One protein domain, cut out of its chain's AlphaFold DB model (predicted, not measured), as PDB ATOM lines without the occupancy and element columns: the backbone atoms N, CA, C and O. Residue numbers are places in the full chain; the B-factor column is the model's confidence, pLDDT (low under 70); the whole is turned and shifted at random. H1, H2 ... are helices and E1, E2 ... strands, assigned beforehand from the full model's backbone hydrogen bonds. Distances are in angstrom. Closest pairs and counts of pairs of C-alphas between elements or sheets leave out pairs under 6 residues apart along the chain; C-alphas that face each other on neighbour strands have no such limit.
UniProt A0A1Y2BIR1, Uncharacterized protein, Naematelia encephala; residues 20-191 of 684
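This is residues 20 to 191 of the 684 residues of an uncharacterized protein of Naematelia encephala (UniProt A0A1Y2BIR1). A compact sandwich, two four-stranded sheets face to face, is wrapped by long loops; there is little regular structure, 65 of 172 printed residues in named elements, mostly strand. Along the chain come E1 to E6, H1, E7, E8, H2; E3-E2-E5-E6 is antiparallel, E4-E1-E7-E8 mixed. The radius of gyration of the C-alphas is 14.8 A, the spans 41 by 41 by 28 A.

Find C-alpha 107 at (5.218, -51.476, 28.230); from there E6 runs 26.3 A to residue 117. Its one neighbour is E5, 90 to 99; then across the sheet come E2, 40 to 46, and E3, 53 to 60. E4 is 74 to 78, E1 21 to 27, from (-19.340, -38.767, 39.124), E7 128 to 131, E8 139 to 141, H1 118 to 123, H2 183 to 186.

In hairpin E5 and E6, N 93 and O 114 are 2.9 A apart, within hydrogen-bond range; in parallel E1 and E7, N 129 and O 24, 2.8 A. H1, its O i to N i+4 pairs within range, stands up from E6's sheet, height 5.5 A; H2, too short for such pairs, only grazes it.

The printed part has no cut. Link E8 to H2 is long, 41 residues. pLDDT is under 70 at 25 residues, among them 63 to 72.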
ATOM      1  N   SER A  20     -21.378 -42.469  41.644       81.94
ATOM      2  CA  SER A  20     -20.773 -42.092  40.373       81.94
ATOM      3  C   SER A  20     -20.545 -40.581  40.288       81.94
ATOM      4  O   SER A  20     -21.130 -39.797  41.040       81.94
ATOM      5  N   GLY A  21     -19.667 -40.168  39.379       85.62
ATOM      6  CA  GLY A  21     -19.340 -38.767  39.124       85.62
ATOM      7  C   GLY A  21     -18.134 -38.649  38.198       85.62
ATOM      8  O   GLY A  21     -17.675 -39.651  37.662       85.62
ATOM      9  N   THR A  22     -17.605 -37.440  38.035       89.44
ATOM     10  CA  THR A  22     -16.394 -37.186  37.243       89.44
ATOM     11  C   THR A  22     -15.244 -36.694  38.120       89.44
ATOM     12  O   THR A  22     -15.469 -36.030  39.130       89.44
ATOM     13  N   ILE A  23     -14.009 -37.000  37.728       90.50
ATOM     14  CA  ILE A  23     -12.771 -36.473  38.314       90.50
ATOM     15  C   ILE A  23     -11.976 -35.838  37.172       90.50
ATOM     16  O   ILE A  23     -11.706 -36.507  36.176       90.50
ATOM     17  N   THR A  24     -11.591 -34.568  37.294       92.50
ATOM     18  CA  THR A  24     -10.720 -33.907  36.311       92.50
ATOM     19  C   THR A  24      -9.286 -33.953  36.817       92.50
ATOM     20  O   THR A  24      -9.013 -33.492  37.923       92.50
ATOM     21  N   ILE A  25      -8.361 -34.495  36.025       92.06
ATOM     22  CA  ILE A  25      -6.953 -34.618  36.410       92.06
ATOM     23  C   ILE A  25      -6.007 -34.216  35.271       92.06
ATOM     24  O   ILE A  25      -6.075 -34.737  34.156       92.06
ATOM     25  N   SER A  26      -5.110 -33.274  35.556       91.62
ATOM     26  CA  SER A  26      -4.007 -32.864  34.684       91.62
ATOM     27  C   SER A  26      -2.684 -33.481  35.158       91.62
ATOM     28  O   SER A  26      -2.568 -33.974  36.284       91.62
ATOM     29  N   ALA A  27      -1.663 -33.439  34.301       89.06
ATOM     30  CA  ALA A  27      -0.298 -33.775  34.684       89.06
ATOM     31  C   ALA A  27       0.668 -32.658  34.285       89.06
ATOM     32  O   ALA A  27       0.660 -32.195  33.144       89.06
ATOM     33  N   THR A  28       1.509 -32.224  35.224       87.00
ATOM     34  CA  THR A  28       2.522 -31.191  34.979       87.00
ATOM     35  C   THR A  28       3.690 -31.780  34.163       87.00
ATOM     36  O   THR A  28       4.128 -32.896  34.450       87.00
ATOM     37  N   PRO A  29       4.225 -31.081  33.141       84.75
ATOM     38  CA  PRO A  29       5.421 -31.533  32.422       84.75
ATOM     39  C   PRO A  29       6.661 -31.548  33.334       84.75
ATOM     40  O   PRO A  29       6.675 -30.824  34.333       84.75
ATOM     41  N   PRO A  30       7.706 -32.336  33.024       81.94
ATOM     42  CA  PRO A  30       8.963 -32.316  33.775       81.94
ATOM     43  C   PRO A  30       9.605 -30.924  33.748       81.94
ATOM     44  O   PRO A  30       9.640 -30.266  32.707       81.94
ATOM     45  N   SER A  31      10.141 -30.486  34.889       81.62
ATOM     46  CA  SER A  31      10.880 -29.222  35.025       81.62
ATOM     47  C   SER A  31      12.117 -29.388  35.910       81.62
ATOM     48  O   SER A  31      12.224 -30.375  36.635       81.62
ATOM     49  N   ASP A  32      13.022 -28.404  35.912       74.62
ATOM     50  CA  ASP A  32      14.234 -28.420  36.752       74.62
ATOM     51  C   ASP A  32      13.932 -28.573  38.259       74.62
ATOM     52  O   ASP A  32      14.744 -29.127  38.999       74.62
ATOM     53  N   ASN A  33      12.757 -28.116  38.713       72.44
ATOM     54  CA  ASN A  33      12.294 -28.265  40.099       72.44
ATOM     55  C   ASN A  33      11.441 -29.531  40.312       72.44
ATOM     56  O   ASN A  33      11.319 -30.013  41.434       72.44
ATOM     57  N   THR A  34      10.858 -30.081  39.245       73.44
ATOM     58  CA  THR A  34       9.963 -31.248  39.273       73.44
ATOM     59  C   THR A  34      10.423 -32.310  38.258       73.44
ATOM     60  O   THR A  34       9.716 -32.612  37.298       73.44
ATOM     61  N   PRO A  35      11.606 -32.931  38.430       66.44
ATOM     62  CA  PRO A  35      12.140 -33.887  37.451       66.44
ATOM     63  C   PRO A  35      11.305 -35.175  37.321       66.44
ATOM     64  O   PRO A  35      11.452 -35.903  36.344       66.44
ATOM     65  N   ASN A  36      10.418 -35.444  38.287       71.94
ATOM     66  CA  ASN A  36       9.521 -36.604  38.316       71.94
ATOM     67  C   ASN A  36       8.062 -36.269  37.916       71.94
ATOM     68  O   ASN A  36       7.189 -37.129  38.059       71.94
ATOM     69  N   SER A  37       7.768 -35.043  37.458       75.50
ATOM     70  CA  SER A  37       6.480 -34.728  36.821       75.50
ATOM     71  C   SER A  37       6.503 -35.164  35.347       75.50
ATOM     72  O   SER A  37       7.540 -35.136  34.688       75.50
ATOM     73  N   GLY A  38       5.381 -35.665  34.837       85.88
ATOM     74  CA  GLY A  38       5.301 -36.376  33.557       85.88
ATOM     75  C   GLY A  38       4.002 -37.172  33.459       85.88
ATOM     76  O   GLY A  38       3.079 -36.926  34.233       85.88
ATOM     77  N   CYS A  39       3.912 -38.126  32.528       90.19
ATOM     78  CA  CYS A  39       2.713 -38.958  32.417       90.19
ATOM     79  C   CYS A  39       2.522 -39.855  33.652       90.19
ATOM     80  O   CYS A  39       3.478 -40.441  34.169       90.19
ATOM     81  N   ILE A  40       1.264 -40.013  34.058       93.12
ATOM     82  CA  ILE A  40       0.799 -40.968  35.069       93.12
ATOM     83  C   ILE A  40      -0.212 -41.939  34.456       93.12
ATOM     84  O   ILE A  40      -0.803 -41.666  33.408       93.12
ATOM     85  N   VAL A  41      -0.446 -43.062  35.133       93.69
ATOM     86  CA  VAL A  41      -1.532 -43.995  34.803       93.69
ATOM     87  C   VAL A  41      -2.467 -44.091  36.003       93.69
ATOM     88  O   VAL A  41      -2.071 -44.583  37.060       93.69
ATOM     89  N   LEU A  42      -3.710 -43.632  35.852       93.62
ATOM     90  CA  LEU A  42      -4.754 -43.800  36.865       93.62
ATOM     91  C   LEU A  42      -5.510 -45.098  36.575       93.62
ATOM     92  O   LEU A  42      -5.980 -45.309  35.459       93.62
ATOM     93  N   ALA A  43      -5.616 -45.973  37.570       92.19
ATOM     94  CA  ALA A  43      -6.226 -47.290  37.454       92.19
ATOM     95  C   ALA A  43      -7.287 -47.541  38.532       92.19
ATOM     96  O   ALA A  43      -7.132 -47.165  39.696       92.19
ATOM     97  N   GLN A  44      -8.357 -48.227  38.139       90.62
ATOM     98  CA  GLN A  44      -9.407 -48.701  39.032       90.62
ATOM     99  C   GLN A  44      -9.022 -50.070  39.593       90.62
ATOM    100  O   GLN A  44      -8.909 -51.053  38.854       90.62
ATOM    101  N   VAL A  45      -8.862 -50.149  40.909       88.19
ATOM    102  CA  VAL A  45      -8.472 -51.373  41.607       88.19
ATOM    103  C   VAL A  45      -9.716 -52.090  42.130       88.19
ATOM    104  O   VAL A  45     -10.519 -51.507  42.863       88.19
ATOM    105  N   ALA A  46      -9.848 -53.374  41.801       83.38
ATOM    106  CA  ALA A  46     -10.776 -54.287  42.459       83.38
ATOM    107  C   ALA A  46     -10.000 -55.268  43.352       83.38
ATOM    108  O   ALA A  46      -8.959 -55.806  42.959       83.38
ATOM    109  N   SER A  47     -10.512 -55.506  44.561       68.81
ATOM    110  CA  SER A  47      -9.962 -56.488  45.503       68.81
ATOM    111  C   SER A  47     -11.098 -57.200  46.248       68.81
ATOM    112  O   SER A  47     -11.320 -57.016  47.443       68.81
ATOM    113  N   LEU A  48     -11.868 -58.003  45.504       57.88
ATOM    114  CA  LEU A  48     -12.933 -58.852  46.045       57.88
ATOM    115  C   LEU A  48     -12.452 -60.301  46.180       57.88
ATOM    116  O   LEU A  48     -12.537 -61.081  45.236       57.88
ATOM    117  N   ASN A  49     -11.981 -60.666  47.377       53.28
ATOM    118  CA  ASN A  49     -11.683 -62.048  47.791       53.28
ATOM    119  C   ASN A  49     -10.747 -62.843  46.845       53.28
ATOM    120  O   ASN A  49     -10.813 -64.071  46.791       53.28
ATOM    121  N   GLY A  50      -9.873 -62.153  46.112       61.66
ATOM    122  CA  GLY A  50      -8.967 -62.723  45.115       61.66
ATOM    123  C   GLY A  50      -7.721 -61.851  44.916       61.66
ATOM    124  O   GLY A  50      -7.517 -60.904  45.680       61.66
ATOM    125  N   PRO A  51      -6.867 -62.147  43.919       66.25
ATOM    126  CA  PRO A  51      -5.708 -61.314  43.620       66.25
ATOM    127  C   PRO A  51      -6.148 -59.910  43.186       66.25
ATOM    128  O   PRO A  51      -7.039 -59.754  42.348       66.25
ATOM    129  N   THR A  52      -5.504 -58.887  43.751       83.31
ATOM    130  CA  THR A  52      -5.742 -57.481  43.407       83.31
ATOM    131  C   THR A  52      -5.632 -57.292  41.896       83.31
ATOM    132  O   THR A  52      -4.665 -57.738  41.286       83.31
ATOM    133  N   THR A  53      -6.623 -56.659  41.274       86.00
ATOM    134  CA  THR A  53      -6.681 -56.540  39.810       86.00
ATOM    135  C   THR A  53      -6.960 -55.098  39.413       86.00
ATOM    136  O   THR A  53      -7.888 -54.469  39.926       86.00
ATOM    137  N   LEU A  54      -6.154 -54.572  38.489       88.19
ATOM    138  CA  LEU A  54      -6.446 -53.322  37.795       88.19
ATOM    139  C   LEU A  54      -7.510 -53.641  36.744       88.19
ATOM    140  O   LEU A  54      -7.242 -54.385  35.807       88.19
ATOM    141  N   THR A  55      -8.730 -53.153  36.945       86.19
ATOM    142  CA  THR A  55      -9.905 -53.506  36.120       86.19
ATOM    143  C   THR A  55     -10.049 -52.618  34.889       86.19
ATOM    144  O   THR A  55     -10.456 -53.088  33.834       86.19
ATOM    145  N   ALA A  56      -9.649 -51.354  35.012       86.88
ATOM    146  CA  ALA A  56      -9.428 -50.436  33.903       86.88
ATOM    147  C   ALA A  56      -8.339 -49.434  34.287       86.88
ATOM    148  O   ALA A  56      -8.066 -49.214  35.471       86.88
ATOM    149  N   SER A  57      -7.740 -48.803  33.284       91.06
ATOM    150  CA  SER A  57      -6.731 -47.763  33.450       91.06
ATOM    151  C   SER A  57      -6.884 -46.665  32.398       91.06
ATOM    152  O   SER A  57      -7.528 -46.867  31.366       91.06
ATOM    153  N   LYS A  58      -6.324 -45.482  32.668       91.25
ATOM    154  CA  LYS A  58      -6.220 -44.366  31.721       91.25
ATOM    155  C   LYS A  58      -4.876 -43.645  31.881       91.25
ATOM    156  O   LYS A  58      -4.477 -43.374  33.018       91.25
ATOM    157  N   PRO A  59      -4.187 -43.313  30.775       92.25
ATOM    158  CA  PRO A  59      -3.013 -42.459  30.814       92.25
ATOM    159  C   PRO A  59      -3.450 -40.999  30.971       92.25
ATOM    160  O   PRO A  59      -4.420 -40.560  30.353       92.25
ATOM    161  N   ILE A  60      -2.714 -40.236  31.774       91.19
ATOM    162  CA  ILE A  60      -2.864 -38.784  31.884       91.19
ATOM    163  C   ILE A  60      -1.477 -38.197  31.665       91.19
ATOM    164  O   ILE A  60      -0.561 -38.435  32.452       91.19
ATOM    165  N   CYS A  61      -1.316 -37.459  30.574       89.88
ATOM    166  CA  CYS A  61      -0.047 -36.865  30.172       89.88
ATOM    167  C   CYS A  61      -0.122 -35.333  30.190       89.88
ATOM    168  O   CYS A  61      -1.210 -34.774  30.025       89.88
ATOM    169  N   PRO A  62       1.019 -34.638  30.345       84.69
ATOM    170  CA  PRO A  62       1.104 -33.215  30.046       84.69
ATOM    171  C   PRO A  62       0.853 -32.971  28.554       84.69
ATOM    172  O   PRO A  62       1.248 -33.776  27.711       84.69
ATOM    173  N   ASN A  63       0.284 -31.818  28.205       67.38
ATOM    174  CA  ASN A  63      -0.077 -31.464  26.822       67.38
ATOM    175  C   ASN A  63       1.148 -31.293  25.894       67.38
ATOM    176  O   ASN A  63       1.003 -31.155  24.683       67.38
ATOM    177  N   THR A  64       2.362 -31.320  26.455       57.88
ATOM    178  CA  THR A  64       3.647 -31.341  25.739       57.88
ATOM    179  C   THR A  64       4.148 -32.752  25.405       57.88
ATOM    180  O   THR A  64       5.209 -32.883  24.797       57.88
ATOM    181  N   ALA A  65       3.456 -33.810  25.839       61.44
ATOM    182  CA  ALA A  65       3.768 -35.182  25.447       61.44
ATOM    183  C   ALA A  65       3.401 -35.432  23.972       61.44
ATOM    184  O   ALA A  65       2.543 -34.764  23.401       61.44
ATOM    185  N   THR A  66       4.023 -36.442  23.358       54.03
ATOM    186  CA  THR A  66       3.766 -36.839  21.960       54.03
ATOM    187  C   THR A  66       2.317 -37.288  21.717       54.03
ATOM    188  O   THR A  66       1.842 -37.267  20.583       54.03
ATOM    189  N   ILE A  67       1.616 -37.693  22.778       56.31
ATOM    190  CA  ILE A  67       0.192 -38.033  22.781       56.31
ATOM    191  C   ILE A  67      -0.582 -36.810  23.298       56.31
ATOM    192  O   ILE A  67      -0.345 -36.391  24.435       56.31
ATOM    193  N   PRO A  68      -1.494 -36.220  22.499       49.31
ATOM    194  CA  PRO A  68      -2.186 -34.994  22.875       49.31
ATOM    195  C   PRO A  68      -3.170 -35.241  24.023       49.31
ATOM    196  O   PRO A  68      -4.184 -35.921  23.866       49.31
ATOM    197  N   SER A  69      -2.873 -34.637  25.170       56.72
ATOM    198  CA  SER A  69      -3.798 -34.477  26.291       56.72
ATOM    199  C   SER A  69      -4.604 -33.179  26.097       56.72
ATOM    200  O   SER A  69      -4.038 -32.202  25.599       56.72
ATOM    201  N   PRO A  70      -5.913 -33.138  26.409       54.53
ATOM    202  CA  PRO A  70      -6.745 -31.958  26.166       54.53
ATOM    203  C   PRO A  70      -6.361 -30.759  27.052       54.53
ATOM    204  O   PRO A  70      -5.980 -30.902  28.215       54.53
ATOM    205  N   ASP A  71      -6.508 -29.546  26.514       52.97
ATOM    206  CA  ASP A  71      -6.326 -28.298  27.266       52.97
ATOM    207  C   ASP A  71      -7.375 -28.185  28.384       52.97
ATOM    208  O   ASP A  71      -8.558 -27.957  28.127       52.97
ATOM    209  N   GLY A  72      -6.926 -28.374  29.630       59.50
ATOM    210  CA  GLY A  72      -7.774 -28.482  30.825       59.50
ATOM    211  C   GLY A  72      -7.643 -29.805  31.596       59.50
ATOM    212  O   GLY A  72      -8.192 -29.910  32.689       59.50
ATOM    213  N   GLY A  73      -6.895 -30.785  31.074       75.19
ATOM    214  CA  GLY A  73      -6.699 -32.089  31.715       75.19
ATOM    215  C   GLY A  73      -7.771 -33.122  31.351       75.19
ATOM    216  O   GLY A  73      -8.774 -32.825  30.700       75.19
ATOM    217  N   VAL A  74      -7.538 -34.374  31.746       86.62
ATOM    218  CA  VAL A  74      -8.404 -35.506  31.408       86.62
ATOM    219  C   VAL A  74      -9.569 -35.569  32.392       86.62
ATOM    220  O   VAL A  74      -9.367 -35.707  33.598       86.62
ATOM    221  N   VAL A  75     -10.797 -35.505  31.875       88.81
ATOM    222  CA  VAL A  75     -12.009 -35.809  32.648       88.81
ATOM    223  C   VAL A  75     -12.227 -37.320  32.627       88.81
ATOM    224  O   VAL A  75     -12.257 -37.934  31.561       88.81
ATOM    225  N   LEU A  76     -12.368 -37.914  33.808       87.88
ATOM    226  CA  LEU A  76     -12.546 -39.344  34.023       87.88
ATOM    227  C   LEU A  76     -13.882 -39.600  34.714       87.88
ATOM    228  O   LEU A  76     -14.142 -39.028  35.770       87.88
ATOM    229  N   ASP A  77     -14.700 -40.488  34.159       88.25
ATOM    230  CA  ASP A  77     -15.861 -41.023  34.869       88.25
ATOM    231  C   ASP A  77     -15.409 -41.956  36.004       88.25
ATOM    232  O   ASP A  77     -14.457 -42.727  35.865       88.25
ATOM    233  N   TRP A  78     -16.104 -41.906  37.137       85.69
ATOM    234  CA  TRP A  78     -15.955 -42.845  38.243       85.69
ATOM    235  C   TRP A  78     -17.273 -43.600  38.472       85.69
ATOM    236  O   TRP A  78     -18.318 -42.947  38.583       85.69
ATOM    237  N   PRO A  79     -17.258 -44.943  38.603       85.00
ATOM    238  CA  PRO A  79     -16.144 -45.848  38.283       85.00
ATOM    239  C   PRO A  79     -15.695 -45.741  36.811       85.00
ATOM    240  O   PRO A  79     -16.509 -45.446  35.939       85.00
ATOM    241  N   LEU A  80     -14.417 -46.037  36.527       82.44
ATOM    242  CA  LEU A  80     -13.855 -46.055  35.160       82.44
ATOM    243  C   LEU A  80     -14.559 -47.083  34.252       82.44
ATOM    244  O   LEU A  80     -14.475 -46.995  33.027       82.44
ATOM    245  N   THR A  81     -15.217 -48.084  34.845       78.12
ATOM    246  CA  THR A  81     -15.968 -49.134  34.147       78.12
ATOM    247  C   THR A  81     -17.463 -49.041  34.445       78.12
ATOM    248  O   THR A  81     -17.893 -49.268  35.578       78.12
ATOM    249  N   SER A  82     -18.282 -48.842  33.413       65.94
ATOM    250  CA  SER A  82     -19.749 -48.885  33.517       65.94
ATOM    251  C   SER A  82     -20.326 -50.294  33.734       65.94
ATOM    252  O   SER A  82     -21.488 -50.419  34.108       65.94
ATOM    253  N   GLY A  83     -19.531 -51.352  33.521       56.75
ATOM    254  CA  GLY A  83     -19.966 -52.755  33.597       56.75
ATOM    255  C   GLY A  83     -20.334 -53.268  34.994       56.75
ATOM    256  O   GLY A  83     -20.965 -54.315  35.107       56.75
ATOM    257  N   GLY A  84     -19.985 -52.538  36.060       49.22
ATOM    258  CA  GLY A  84     -20.291 -52.946  37.435       49.22
ATOM    259  C   GLY A  84     -19.452 -54.125  37.945       49.22
ATOM    260  O   GLY A  84     -19.901 -54.833  38.847       49.22
ATOM    261  N   ASP A  85     -18.250 -54.326  37.392       51.41
ATOM    262  CA  ASP A  85     -17.293 -55.367  37.786       51.41
ATOM    263  C   ASP A  85     -16.816 -55.206  39.239       51.41
ATOM    264  O   ASP A  85     -15.753 -54.660  39.532       51.41
ATOM    265  N   GLY A  86     -17.620 -55.713  40.175       49.34
ATOM    266  CA  GLY A  86     -17.182 -56.020  41.532       49.34
ATOM    267  C   GLY A  86     -16.745 -54.821  42.375       49.34
ATOM    268  O   GLY A  86     -15.696 -54.886  43.008       49.34
ATOM    269  N   SER A  87     -17.563 -53.763  42.435       55.66
ATOM    270  CA  SER A  87     -17.419 -52.623  43.361       55.66
ATOM    271  C   SER A  87     -15.995 -52.044  43.446       55.66
ATOM    272  O   SER A  87     -15.205 -52.422  44.319       55.66
ATOM    273  N   ALA A  88     -15.695 -51.076  42.573       59.59
ATOM    274  CA  ALA A  88     -14.414 -50.372  42.502       59.59
ATOM    275  C   ALA A  88     -13.900 -50.002  43.909       59.59
ATOM    276  O   ALA A  88     -14.510 -49.200  44.623       59.59
ATOM    277  N   SER A  89     -12.835 -50.673  44.351       67.44
ATOM    278  CA  SER A  89     -12.451 -50.753  45.768       67.44
ATOM    279  C   SER A  89     -11.480 -49.634  46.163       67.44
ATOM    280  O   SER A  89     -11.479 -49.166  47.304       67.44
ATOM    281  N   SER A  90     -10.680 -49.184  45.199       86.81
ATOM    282  CA  SER A  90      -9.744 -48.069  45.321       86.81
ATOM    283  C   SER A  90      -9.347 -47.530  43.941       86.81
ATOM    284  O   SER A  90      -9.538 -48.189  42.915       86.81
ATOM    285  N   ILE A  91      -8.775 -46.327  43.921       90.38
ATOM    286  CA  ILE A  91      -7.979 -45.816  42.800       90.38
ATOM    287  C   ILE A  91      -6.499 -46.057  43.123       90.38
ATOM    288  O   ILE A  91      -6.063 -45.859  44.259       90.38
ATOM    289  N   ALA A  92      -5.719 -46.442  42.115       92.94
ATOM    290  CA  ALA A  92      -4.262 -46.366  42.134       92.94
ATOM    291  C   ALA A  92      -3.798 -45.355  41.077       92.94
ATOM    292  O   ALA A  92      -4.221 -45.433  39.926       92.94
ATOM    293  N   ILE A  93      -2.932 -44.414  41.450       94.44
ATOM    294  CA  ILE A  93      -2.265 -43.499  40.516       94.44
ATOM    295  C   ILE A  93      -0.793 -43.889  40.468       94.44
ATOM    296  O   ILE A  93      -0.068 -43.741  41.451       94.44
ATOM    297  N   TYR A  94      -0.366 -44.412  39.327       94.38
ATOM    298  CA  TYR A  94       1.005 -44.818  39.064       94.38
ATOM    299  C   TYR A  94       1.804 -43.646  38.498       94.38
ATOM    300  O   TYR A  94       1.404 -43.048  37.498       94.38
ATOM    301  N   GLY A  95       2.936 -43.340  39.129       93.06
ATOM    302  CA  GLY A  95       3.835 -42.248  38.757       93.06
ATOM    303  C   GLY A  95       5.273 -42.714  38.537       93.06
ATOM    304  O   GLY A  95       5.598 -43.893  38.704       93.06
ATOM    305  N   GLN A  96       6.141 -41.773  38.146       90.62
ATOM    306  CA  GLN A  96       7.520 -42.053  37.717       90.62
ATOM    307  C   GLN A  96       7.556 -43.134  36.616       90.62
ATOM    308  O   GLN A  96       8.279 -44.126  36.711       90.62
ATOM    309  N   ILE A  97       6.699 -42.981  35.600       90.69
ATOM    310  CA  ILE A  97       6.548 -43.967  34.527       90.69
ATOM    311  C   ILE A  97       7.767 -43.926  33.596       90.69
ATOM    312  O   ILE A  97       8.084 -42.880  33.033       90.69
ATOM    313  N   THR A  98       8.421 -45.075  33.421       89.75
ATOM    314  CA  THR A  98       9.610 -45.265  32.575       89.75
ATOM    315  C   THR A  98       9.317 -46.297  31.486       89.75
ATOM    316  O   THR A  98       9.061 -47.461  31.798       89.75
ATOM    317  N   SER A  99       9.357 -45.888  30.216       87.62
ATOM    318  CA  SER A  99       9.098 -46.748  29.051       87.62
ATOM    319  C   SER A  99      10.159 -47.837  28.849       87.62
ATOM    320  O   SER A  99      11.360 -47.556  28.798       87.62
ATOM    321  N   ASP A 100       9.724 -49.078  28.621       85.50
ATOM    322  CA  ASP A 100      10.578 -50.191  28.200       85.50
ATOM    323  C   ASP A 100      10.832 -50.113  26.689       85.50
ATOM    324  O   ASP A 100      10.184 -50.793  25.885       85.50
ATOM    325  N   SER A 101      11.765 -49.252  26.282       73.75
ATOM    326  CA  SER A 101      12.062 -49.030  24.860       73.75
ATOM    327  C   SER A 101      12.445 -50.332  24.130       73.75
ATOM    328  O   SER A 101      13.439 -50.983  24.444       73.75
ATOM    329  N   GLY A 102      11.631 -50.712  23.139       68.44
ATOM    330  CA  GLY A 102      11.785 -51.950  22.360       68.44
ATOM    331  C   GLY A 102      10.913 -53.133  22.805       68.44
ATOM    332  O   GLY A 102      10.971 -54.187  22.173       68.44
ATOM    333  N   SER A 103      10.082 -52.978  23.841       72.81
ATOM    334  CA  SER A 103       9.024 -53.944  24.173       72.81
ATOM    335  C   SER A 103       7.914 -53.980  23.105       72.81
ATOM    336  O   SER A 103       7.608 -52.977  22.456       72.81
ATOM    337  N   SER A 104       7.310 -55.155  22.897       77.06
ATOM    338  CA  SER A 104       6.119 -55.333  22.053       77.06
ATOM    339  C   SER A 104       5.184 -56.364  22.710       77.06
ATOM    340  O   SER A 104       5.587 -57.524  22.826       77.06
ATOM    341  N   PRO A 105       3.973 -55.982  23.174       82.19
ATOM    342  CA  PRO A 105       3.411 -54.622  23.190       82.19
ATOM    343  C   PRO A 105       4.275 -53.630  23.986       82.19
ATOM    344  O   PRO A 105       5.103 -54.042  24.794       82.19
ATOM    345  N   ALA A 106       4.096 -52.331  23.734       88.06
ATOM    346  CA  ALA A 106       4.863 -51.285  24.405       88.06
ATOM    347  C   ALA A 106       4.469 -51.193  25.889       88.06
ATOM    348  O   ALA A 106       3.332 -50.834  26.215       88.06
ATOM    349  N   THR A 107       5.405 -51.526  26.777       91.75
ATOM    350  CA  THR A 107       5.218 -51.476  28.230       91.75
ATOM    351  C   THR A 107       6.015 -50.356  28.879       91.75
ATOM    352  O   THR A 107       7.024 -49.888  28.355       91.75
ATOM    353  N   ALA A 108       5.579 -49.963  30.069       91.50
ATOM    354  CA  ALA A 108       6.339 -49.117  30.966       91.50
ATOM    355  C   ALA A 108       6.322 -49.677  32.395       91.50
ATOM    356  O   ALA A 108       5.412 -50.408  32.803       91.50
ATOM    357  N   GLN A 109       7.330 -49.298  33.173       92.00
ATOM    358  CA  GLN A 109       7.425 -49.574  34.600       92.00
ATOM    359  C   GLN A 109       7.134 -48.301  35.400       92.00
ATOM    360  O   GLN A 109       7.678 -47.240  35.102       92.00
ATOM    361  N   ALA A 110       6.303 -48.410  36.435       92.88
ATOM    362  CA  ALA A 110       6.065 -47.327  37.384       92.88
ATOM    363  C   ALA A 110       7.094 -47.366  38.526       92.88
ATOM    364  O   ALA A 110       7.342 -48.427  39.103       92.88
ATOM    365  N   GLY A 111       7.677 -46.213  38.865       91.50
ATOM    366  CA  GLY A 111       8.572 -46.067  40.018       91.50
ATOM    367  C   GLY A 111       7.837 -45.865  41.349       91.50
ATOM    368  O   GLY A 111       8.381 -46.187  42.404       91.50
ATOM    369  N   CYS A 112       6.597 -45.366  41.319       93.56
ATOM    370  CA  CYS A 112       5.794 -45.127  42.519       93.56
ATOM    371  C   CYS A 112       4.290 -45.335  42.264       93.56
ATOM    372  O   CYS A 112       3.823 -45.306  41.123       93.56
ATOM    373  N   VAL A 113       3.521 -45.531  43.338       94.38
ATOM    374  CA  VAL A 113       2.056 -45.569  43.304       94.38
ATOM    375  C   VAL A 113       1.461 -44.815  44.495       94.38
ATOM    376  O   VAL A 113       1.888 -44.971  45.639       94.38
ATOM    377  N   MET A 114       0.450 -43.997  44.222       94.00
ATOM    378  CA  MET A 114      -0.443 -43.398  45.208       94.00
ATOM    379  C   MET A 114      -1.722 -44.241  45.266       94.00
ATOM    380  O   MET A 114      -2.296 -44.562  44.228       94.00
ATOM    381  N   THR A 115      -2.165 -44.630  46.463       91.31
ATOM    382  CA  THR A 115      -3.371 -45.459  46.649       91.31
ATOM    383  C   THR A 115      -4.446 -44.653  47.362       91.31
ATOM    384  O   THR A 115      -4.181 -44.088  48.417       91.31
ATOM    385  N   LEU A 116      -5.658 -44.632  46.812       90.00
ATOM    386  CA  LEU A 116      -6.805 -43.911  47.357       90.00
ATOM    387  C   LEU A 116      -7.949 -44.899  47.590       90.00
ATOM    388  O   LEU A 116      -8.394 -45.566  46.657       90.00
ATOM    389  N   SER A 117      -8.440 -45.002  48.824       87.88
ATOM    390  CA  SER A 117      -9.618 -45.817  49.150       87.88
ATOM    391  C   SER A 117     -10.861 -45.376  48.366       87.88
ATOM    392  O   SER A 117     -10.946 -44.236  47.913       87.88
ATOM    393  N   GLN A 118     -11.877 -46.238  48.267       86.00
ATOM    394  CA  GLN A 118     -13.188 -45.886  47.700       86.00
ATOM    395  C   GLN A 118     -13.776 -44.577  48.273       86.00
ATOM    396  O   GLN A 118     -14.356 -43.794  47.524       86.00
ATOM    397  N   MET A 119     -13.589 -44.294  49.570       84.31
ATOM    398  CA  MET A 119     -14.053 -43.035  50.175       84.31
ATOM    399  C   MET A 119     -13.228 -41.820  49.726       84.31
ATOM    400  O   MET A 119     -13.792 -40.752  49.509       84.31
ATOM    401  N   GLN A 120     -11.913 -41.976  49.538       89.00
ATOM    402  CA  GLN A 120     -11.070 -40.930  48.948       89.00
ATOM    403  C   GLN A 120     -11.422 -40.710  47.470       89.00
ATOM    404  O   GLN A 120     -11.579 -39.567  47.062       89.00
ATOM    405  N   ALA A 121     -11.660 -41.772  46.692       87.75
ATOM    406  CA  ALA A 121     -12.154 -41.663  45.317       87.75
ATOM    407  C   ALA A 121     -13.489 -40.892  45.242       87.75
ATOM    408  O   ALA A 121     -13.633 -39.995  44.417       87.75
ATOM    409  N   MET A 122     -14.424 -41.156  46.164       86.56
ATOM    410  CA  MET A 122     -15.670 -40.387  46.286       86.56
ATOM    411  C   MET A 122     -15.458 -38.916  46.687       86.56
ATOM    412  O   MET A 122     -16.234 -38.060  46.272       86.56
ATOM    413  N   TYR A 123     -14.416 -38.596  47.461       87.44
ATOM    414  CA  TYR A 123     -14.069 -37.215  47.824       87.44
ATOM    415  C   TYR A 123     -13.523 -36.404  46.634       87.44
ATOM    416  O   TYR A 123     -13.688 -35.182  46.608       87.44
ATOM    417  N   LEU A 124     -12.914 -37.070  45.644       90.56
ATOM    418  CA  LEU A 124     -12.392 -36.454  44.416       90.56
ATOM    419  C   LEU A 124     -13.468 -36.143  43.361       90.56
ATOM    420  O   LEU A 124     -13.169 -35.465  42.378       90.56
ATOM    421  N   LEU A 125     -14.708 -36.606  43.540       91.06
ATOM    422  CA  LEU A 125     -15.781 -36.362  42.574       91.06
ATOM    423  C   LEU A 125     -16.108 -34.864  42.479       91.06
ATOM    424  O   LEU A 125     -16.314 -34.184  43.484       91.06
ATOM    425  N   GLY A 126     -16.156 -34.356  41.249       89.94
ATOM    426  CA  GLY A 126     -16.342 -32.943  40.929       89.94
ATOM    427  C   GLY A 126     -15.098 -32.067  41.120       89.94
ATOM    428  O   GLY A 126     -15.222 -30.849  40.998       89.94
ATOM    429  N   ARG A 127     -13.923 -32.640  41.425       90.81
ATOM    430  CA  ARG A 127     -12.682 -31.879  41.650       90.81
ATOM    431  C   ARG A 127     -11.785 -31.801  40.423       90.81
ATOM    432  O   ARG A 127     -11.773 -32.704  39.587       90.81
ATOM    433  N   THR A 128     -10.987 -30.736  40.389       92.62
ATOM    434  CA  THR A 128      -9.843 -30.570  39.489       92.62
ATOM    435  C   THR A 128      -8.552 -30.820  40.257       92.62
ATOM    436  O   THR A 128      -8.320 -30.209  41.303       92.62
ATOM    437  N   LEU A 129      -7.726 -31.725  39.739       93.25
ATOM    438  CA  LEU A 129      -6.505 -32.217  40.368       93.25
ATOM    439  C   LEU A 129      -5.317 -32.067  39.410       93.25
ATOM    440  O   LEU A 129      -5.468 -32.278  38.210       93.25
ATOM    441  N   GLU A 130      -4.129 -31.769  39.928       92.38
ATOM    442  CA  GLU A 130      -2.907 -31.633  39.126       92.38
ATOM    443  C   GLU A 130      -1.775 -32.492  39.693       92.38
ATOM    444  O   GLU A 130      -1.376 -32.347  40.854       92.38
ATOM    445  N   TRP A 131      -1.232 -33.392  38.872       92.12
ATOM    446  CA  TRP A 131      -0.112 -34.241  39.268       92.12
ATOM    447  C   TRP A 131       1.220 -33.487  39.293       92.12
ATOM    448  O   TRP A 131       1.660 -32.971  38.264       92.12
ATOM    449  N   ALA A 132       1.896 -33.527  40.447       87.62
ATOM    450  CA  ALA A 132       3.231 -32.981  40.688       87.62
ATOM    451  C   ALA A 132       3.386 -31.482  40.340       87.62
ATOM    452  O   ALA A 132       4.434 -31.040  39.867       87.62
ATOM    453  N   LYS A 133       2.328 -30.703  40.613       86.00
ATOM    454  CA  LYS A 133       2.253 -29.235  40.454       86.00
ATOM    455  C   LYS A 133       3.186 -28.467  41.401       86.00
ATOM    456  O   LYS A 133       3.654 -27.382  41.065       86.00
ATOM    457  N   THR A 134       3.370 -28.989  42.614       82.00
ATOM    458  CA  THR A 134       4.034 -28.323  43.749       82.00
ATOM    459  C   THR A 134       5.347 -29.019  44.078       82.00
ATOM    460  O   THR A 134       6.403 -28.453  43.814       82.00
ATOM    461  N   GLU A 135       5.281 -30.261  44.553       84.75
ATOM    462  CA  GLU A 135       6.436 -31.150  44.721       84.75
ATOM    463  C   GLU A 135       6.292 -32.401  43.828       84.75
ATOM    464  O   GLU A 135       5.177 -32.787  43.447       84.75
ATOM    465  N   PRO A 136       7.393 -33.094  43.473       83.56
ATOM    466  CA  PRO A 136       7.302 -34.410  42.851       83.56
ATOM    467  C   PRO A 136       6.540 -35.396  43.750       83.56
ATOM    468  O   PRO A 136       6.715 -35.398  44.964       83.56
ATOM    469  N   ASN A 137       5.776 -36.308  43.137       87.12
ATOM    470  CA  ASN A 137       4.982 -37.360  43.803       87.12
ATOM    471  C   ASN A 137       3.722 -36.897  44.561       87.12
ATOM    472  O   ASN A 137       3.066 -37.736  45.185       87.12
ATOM    473  N   GLU A 138       3.360 -35.616  44.488       91.12
ATOM    474  CA  GLU A 138       2.112 -35.085  45.047       91.12
ATOM    475  C   GLU A 138       0.968 -35.043  44.027       91.12
ATOM    476  O   GLU A 138       1.180 -34.924  42.817       91.12
ATOM    477  N   LEU A 139      -0.264 -35.069  44.537       92.50
ATOM    478  CA  LEU A 139      -1.467 -34.719  43.788       92.50
ATOM    479  C   LEU A 139      -2.065 -33.456  44.417       92.50
ATOM    480  O   LEU A 139      -2.512 -33.480  45.564       92.50
ATOM    481  N   TYR A 140      -2.031 -32.346  43.684       93.69
ATOM    482  CA  TYR A 140      -2.582 -31.069  44.133       93.69
ATOM    483  C   TYR A 140      -4.070 -30.984  43.785       93.69
ATOM    484  O   TYR A 140      -4.473 -31.404  42.706       93.69
ATOM    485  N   ASP A 141      -4.885 -30.436  44.679       94.12
ATOM    486  CA  ASP A 141      -6.316 -30.207  44.492       94.12
ATOM    487  C   ASP A 141      -6.569 -28.704  44.312       94.12
ATOM    488  O   ASP A 141      -6.554 -27.932  45.274       94.12
ATOM    489  N   ASP A 142      -6.825 -28.287  43.069       90.62
ATOM    490  CA  ASP A 142      -7.124 -26.890  42.713       90.62
ATOM    491  C   ASP A 142      -8.474 -26.412  43.266       90.62
ATOM    492  O   ASP A 142      -8.715 -25.211  43.395       90.62
ATOM    493  N   THR A 143      -9.353 -27.347  43.631       88.75
ATOM    494  CA  THR A 143     -10.671 -27.076  44.221       88.75
ATOM    495  C   THR A 143     -10.550 -26.742  45.708       88.75
ATOM    496  O   THR A 143     -11.308 -25.920  46.224       88.75
ATOM    497  N   ALA A 144      -9.593 -27.371  46.398       89.38
ATOM    498  CA  ALA A 144      -9.247 -27.089  47.792       89.38
ATOM    499  C   ALA A 144      -8.151 -26.015  47.948       89.38
ATOM    500  O   ALA A 144      -8.065 -25.384  49.002       89.38
ATOM    501  N   GLY A 145      -7.318 -25.805  46.923       92.00
ATOM    502  CA  GLY A 145      -6.161 -24.905  46.962       92.00
ATOM    503  C   GLY A 145      -4.957 -25.475  47.722       92.00
ATOM    504  O   GLY A 145      -4.210 -24.714  48.341       92.00
ATOM    505  N   GLY A 146      -4.760 -26.798  47.711       92.69
ATOM    506  CA  GLY A 146      -3.691 -27.462  48.464       92.69
ATOM    507  C   GLY A 146      -3.434 -28.904  48.024       92.69
ATOM    508  O   GLY A 146      -4.156 -29.449  47.198       92.69
ATOM    509  N   VAL A 147      -2.399 -29.533  48.583       93.56
ATOM    510  CA  VAL A 147      -2.087 -30.952  48.335       93.56
ATOM    511  C   VAL A 147      -3.192 -31.844  48.910       93.56
ATOM    512  O   VAL A 147      -3.715 -31.564  49.990       93.56
ATOM    513  N   LEU A 148      -3.542 -32.925  48.208       92.12
ATOM    514  CA  LEU A 148      -4.521 -33.900  48.680       92.12
ATOM    515  C   LEU A 148      -4.046 -34.553  49.989       92.12
ATOM    516  O   LEU A 148      -3.003 -35.205  50.030       92.12
ATOM    517  N   LEU A 149      -4.834 -34.395  51.053       91.19
ATOM    518  CA  LEU A 149      -4.552 -34.962  52.374       91.19
ATOM    519  C   LEU A 149      -5.344 -36.253  52.607       91.19
ATOM    520  O   LEU A 149      -6.485 -36.391  52.161       91.19
ATOM    521  N   ASP A 150      -4.775 -37.178  53.376       87.69
ATOM    522  CA  ASP A 150      -5.531 -38.299  53.925       87.69
ATOM    523  C   ASP A 150      -6.523 -37.788  54.994       87.69
ATOM    524  O   ASP A 150      -6.110 -37.087  55.921       87.69
ATOM    525  N   PRO A 151      -7.824 -38.126  54.916       80.69
ATOM    526  CA  PRO A 151      -8.838 -37.581  55.821       80.69
ATOM    527  C   PRO A 151      -8.776 -38.153  57.249       80.69
ATOM    528  O   PRO A 151      -9.521 -37.698  58.115       80.69
ATOM    529  N   THR A 152      -7.930 -39.157  57.506       84.81
ATOM    530  CA  THR A 152      -7.744 -39.773  58.829       84.81
ATOM    531  C   THR A 152      -6.461 -39.309  59.517       84.81
ATOM    532  O   THR A 152      -6.472 -39.109  60.731       84.81
ATOM    533  N   THR A 153      -5.374 -39.090  58.767       89.25
ATOM    534  CA  THR A 153      -4.080 -38.640  59.322       89.25
ATOM    535  C   THR A 153      -3.798 -37.150  59.116       89.25
ATOM    536  O   THR A 153      -2.915 -36.610  59.781       89.25
ATOM    537  N   TYR A 154      -4.530 -36.484  58.213       87.69
ATOM    538  CA  TYR A 154      -4.295 -35.109  57.746       87.69
ATOM    539  C   TYR A 154      -2.904 -34.874  57.126       87.69
ATOM    540  O   TYR A 154      -2.466 -33.732  56.988       87.69
ATOM    541  N   GLN A 155      -2.204 -35.942  56.729       91.06
ATOM    542  CA  GLN A 155      -0.918 -35.863  56.033       91.06
ATOM    543  C   GLN A 155      -1.117 -35.872  54.509       91.06
ATOM    544  O   GLN A 155      -2.073 -36.495  54.040       91.06
ATOM    545  N   PRO A 156      -0.230 -35.227  53.723       89.62
ATOM    546  CA  PRO A 156      -0.229 -35.342  52.268       89.62
ATOM    547  C   PRO A 156      -0.186 -36.802  51.818       89.62
ATOM    548  O   PRO A 156       0.672 -37.574  52.257       89.62
ATOM    549  N   ILE A 157      -1.096 -37.185  50.923       89.94
ATOM    550  CA  ILE A 157      -1.015 -38.484  50.262       89.94
ATOM    551  C   ILE A 157       0.082 -38.366  49.206       89.94
ATOM    552  O   ILE A 157      -0.043 -37.588  48.262       89.94
ATOM    553  N   MET A 158       1.162 -39.129  49.368       91.00
ATOM    554  CA  MET A 158       2.294 -39.130  48.439       91.00
ATOM    555  C   MET A 158       2.362 -40.431  47.638       91.00
ATOM    556  O   MET A 158       1.971 -41.501  48.111       91.00
ATOM    557  N   CYS A 159       2.911 -40.354  46.429       92.69
ATOM    558  CA  CYS A 159       3.312 -41.533  45.669       92.69
ATOM    559  C   CYS A 159       4.452 -42.264  46.393       92.69
ATOM    560  O   CYS A 159       5.493 -41.668  46.668       92.69
ATOM    561  N   GLY A 160       4.283 -43.558  46.667       90.19
ATOM    562  CA  GLY A 160       5.264 -44.356  47.400       90.19
ATOM    563  C   GLY A 160       5.502 -45.735  46.791       90.19
ATOM    564  O   GLY A 160       4.902 -46.111  45.783       90.19
ATOM    565  N   ALA A 161       6.375 -46.511  47.427       86.88
ATOM    566  CA  ALA A 161       6.523 -47.930  47.132       86.88
ATOM    567  C   ALA A 161       5.457 -48.730  47.903       86.88
ATOM    568  O   ALA A 161       5.452 -48.741  49.132       86.88
ATOM    569  N   ASN A 162       4.571 -49.424  47.188       83.00
ATOM    570  CA  ASN A 162       3.584 -50.340  47.764       83.00
ATOM    571  C   ASN A 162       3.712 -51.694  47.060       83.00
ATOM    572  O   ASN A 162       3.257 -51.833  45.929       83.00
ATOM    573  N   ALA A 163       4.310 -52.690  47.717       77.31
ATOM    574  CA  ALA A 163       4.629 -53.984  47.103       77.31
ATOM    575  C   ALA A 163       3.408 -54.718  46.507       77.31
ATOM    576  O   ALA A 163       3.551 -55.423  45.515       77.31
ATOM    577  N   ASN A 164       2.205 -54.506  47.056       80.50
ATOM    578  CA  ASN A 164       0.979 -55.171  46.597       80.50
ATOM    579  C   ASN A 164       0.374 -54.534  45.327       80.50
ATOM    580  O   ASN A 164      -0.491 -55.137  44.695       80.50
ATOM    581  N   LEU A 165       0.788 -53.309  44.983       83.50
ATOM    582  CA  LEU A 165       0.344 -52.569  43.791       83.50
ATOM    583  C   LEU A 165       1.493 -52.292  42.807       83.50
ATOM    584  O   LEU A 165       1.230 -52.047  41.634       83.50
ATOM    585  N   LEU A 166       2.742 -52.382  43.268       87.81
ATOM    586  CA  LEU A 166       3.989 -52.413  42.502       87.81
ATOM    587  C   LEU A 166       4.756 -53.723  42.797       87.81
ATOM    588  O   LEU A 166       5.848 -53.676  43.374       87.81
ATOM    589  N   PRO A 167       4.213 -54.905  42.450       86.06
ATOM    590  CA  PRO A 167       4.985 -56.136  42.525       86.06
ATOM    591  C   PRO A 167       6.182 -56.063  41.565       86.06
ATOM    592  O   PRO A 167       6.122 -55.438  40.501       86.06
ATOM    593  N   ALA A 168       7.289 -56.707  41.939       84.25
ATOM    594  CA  ALA A 168       8.509 -56.695  41.139       84.25
ATOM    595  C   ALA A 168       8.249 -57.269  39.733       84.25
ATOM    596  O   ALA A 168       7.771 -58.395  39.592       84.25
ATOM    597  N   GLY A 169       8.570 -56.488  38.698       82.12
ATOM    598  CA  GLY A 169       8.302 -56.846  37.304       82.12
ATOM    599  C   GLY A 169       6.914 -56.458  36.779       82.12
ATOM    600  O   GLY A 169       6.603 -56.830  35.652       82.12
ATOM    601  N   LEU A 170       6.097 -55.698  37.529       88.44
ATOM    602  CA  LEU A 170       4.865 -55.110  36.988       88.44
ATOM    603  C   LEU A 170       5.168 -54.285  35.731       88.44
ATOM    604  O   LEU A 170       5.956 -53.338  35.770       88.44
ATOM    605  N   LYS A 171       4.476 -54.627  34.644       90.50
ATOM    606  CA  LYS A 171       4.448 -53.879  33.392       90.50
ATOM    607  C   LYS A 171       3.049 -53.319  33.164       90.50
ATOM    608  O   LYS A 171       2.074 -54.066  33.163       90.50
ATOM    609  N   LEU A 172       2.973 -52.003  32.999       93.12
ATOM    610  CA  LEU A 172       1.776 -51.280  32.572       93.12
ATOM    611  C   LEU A 172       1.869 -51.007  31.060       93.12
ATOM    612  O   LEU A 172       2.975 -51.070  30.513       93.12
ATOM    613  N   PRO A 173       0.762 -50.680  30.369       92.00
ATOM    614  CA  PRO A 173       0.833 -50.124  29.020       92.00
ATOM    615  C   PRO A 173       1.615 -48.798  29.045       92.00
ATOM    616  O   PRO A 173       1.550 -48.061  30.030       92.00
ATOM    617  N   ASP A 174       2.386 -48.498  27.999       91.31
ATOM    618  CA  ASP A 174       3.243 -47.304  27.966       91.31
ATOM    619  C   ASP A 174       2.463 -46.017  27.605       91.31
ATOM    620  O   ASP A 174       2.046 -45.874  26.451       91.31
ATOM    621  N   PRO A 175       2.304 -45.036  28.522       88.75
ATOM    622  CA  PRO A 175       1.585 -43.787  28.255       88.75
ATOM    623  C   PRO A 175       2.336 -42.820  27.328       88.75
ATOM    624  O   PRO A 175       1.766 -41.804  26.944       88.75
ATOM    625  N   TYR A 176       3.593 -43.104  26.968       87.38
ATOM    626  CA  TYR A 176       4.359 -42.321  25.992       87.38
ATOM    627  C   TYR A 176       4.313 -42.914  24.574       87.38
ATOM    628  O   TYR A 176       4.642 -42.210  23.615       87.38
ATOM    629  N   ALA A 177       3.897 -44.179  24.428       86.62
ATOM    630  CA  ALA A 177       3.851 -44.898  23.149       86.62
ATOM    631  C   ALA A 177       2.438 -45.342  22.723       86.62
ATOM    632  O   ALA A 177       2.215 -45.575  21.534       86.62
ATOM    633  N   LEU A 178       1.489 -45.458  23.660       86.31
ATOM    634  CA  LEU A 178       0.105 -45.868  23.410       86.31
ATOM    635  C   LEU A 178      -0.862 -44.721  23.718       86.31
ATOM    636  O   LEU A 178      -0.874 -44.170  24.816       86.31
ATOM    637  N   ASP A 179      -1.711 -44.391  22.751       84.94
ATOM    638  CA  ASP A 179      -2.733 -43.357  22.882       84.94
ATOM    639  C   ASP A 179      -3.822 -43.736  23.907       84.94
ATOM    640  O   ASP A 179      -4.065 -44.912  24.171       84.94
ATOM    641  N   GLY A 180      -4.535 -42.751  24.462       80.69
ATOM    642  CA  GLY A 180      -5.555 -42.987  25.495       80.69
ATOM    643  C   GLY A 180      -6.805 -43.769  25.056       80.69
ATOM    644  O   GLY A 180      -7.601 -44.154  25.917       80.69
ATOM    645  N   SER A 181      -6.995 -44.024  23.753       82.94
ATOM    646  CA  SER A 181      -8.086 -44.865  23.233       82.94
ATOM    647  C   SER A 181      -7.697 -46.338  23.054       82.94
ATOM    648  O   SER A 181      -8.573 -47.174  22.831       82.94
ATOM    649  N   ASN A 182      -6.410 -46.672  23.205       88.06
ATOM    650  CA  ASN A 182      -5.880 -48.015  22.994       88.06
ATOM    651  C   ASN A 182      -6.547 -49.081  23.888       88.06
ATOM    652  O   ASN A 182      -6.776 -48.869  25.082       88.06
ATOM    653  N   GLU A 183      -6.808 -50.264  23.325       88.06
ATOM    654  CA  GLU A 183      -7.471 -51.382  24.016       88.06
ATOM    655  C   GLU A 183      -6.682 -51.886  25.240       88.06
ATOM    656  O   GLU A 183      -7.280 -52.311  26.233       88.06
ATOM    657  N   ALA A 184      -5.350 -51.740  25.226       89.94
ATOM    658  CA  ALA A 184      -4.479 -52.092  26.345       89.94
ATOM    659  C   ALA A 184      -4.867 -51.393  27.665       89.94
ATOM    660  O   ALA A 184      -4.723 -51.980  28.732       89.94
ATOM    661  N   TRP A 185      -5.424 -50.176  27.609       89.31
ATOM    662  CA  TRP A 185      -5.864 -49.434  28.798       89.31
ATOM    663  C   TRP A 185      -7.130 -50.010  29.446       89.31
ATOM    664  O   TRP A 185      -7.339 -49.860  30.651       89.31
ATOM    665  N   ASN A 186      -7.965 -50.689  28.655       86.88
ATOM    666  CA  ASN A 186      -9.196 -51.339  29.111       86.88
ATOM    667  C   ASN A 186      -8.984 -52.844  29.391       86.88
ATOM    668  O   ASN A 186      -9.935 -53.540  29.734       86.88
ATOM    669  N   THR A 187      -7.759 -53.353  29.222       86.75
ATOM    670  CA  THR A 187      -7.405 -54.756  29.469       86.75
ATOM    671  C   THR A 187      -7.084 -54.958  30.957       86.75
ATOM    672  O   THR A 187      -6.190 -54.278  31.465       86.75
ATOM    673  N   PRO A 188      -7.752 -55.881  31.680       87.62
ATOM    674  CA  PRO A 188      -7.480 -56.087  33.100       87.62
ATOM    675  C   PRO A 188      -6.073 -56.640  33.382       87.62
ATOM    676  O   PRO A 188      -5.616 -57.567  32.711       87.62
ATOM    677  N   ILE A 189      -5.409 -56.119  34.420       87.62
ATOM    678  CA  ILE A 189      -4.061 -56.537  34.843       87.62
ATOM    679  C   ILE A 189      -4.124 -57.107  36.263       87.62
ATOM    680  O   ILE A 189      -4.292 -56.375  37.241       87.62
ATOM    681  N   THR A 190      -3.961 -58.425  36.387       87.25
ATOM    682  CA  THR A 190      -3.902 -59.117  37.682       87.25
ATOM    683  C   THR A 190      -2.541 -58.908  38.343       87.25
ATOM    684  O   THR A 190      -1.512 -59.355  37.832       87.25
ATOM    685  N   LEU A 191      -2.524 -58.277  39.516       85.38
ATOM    686  CA  LEU A 191      -1.319 -58.059  40.312       85.38
ATOM    687  C   LEU A 191      -0.996 -59.332  41.099       85.38
ATOM    688  O   LEU A 191      -1.465 -59.546  42.220       85.38
TER     689      LEU A 191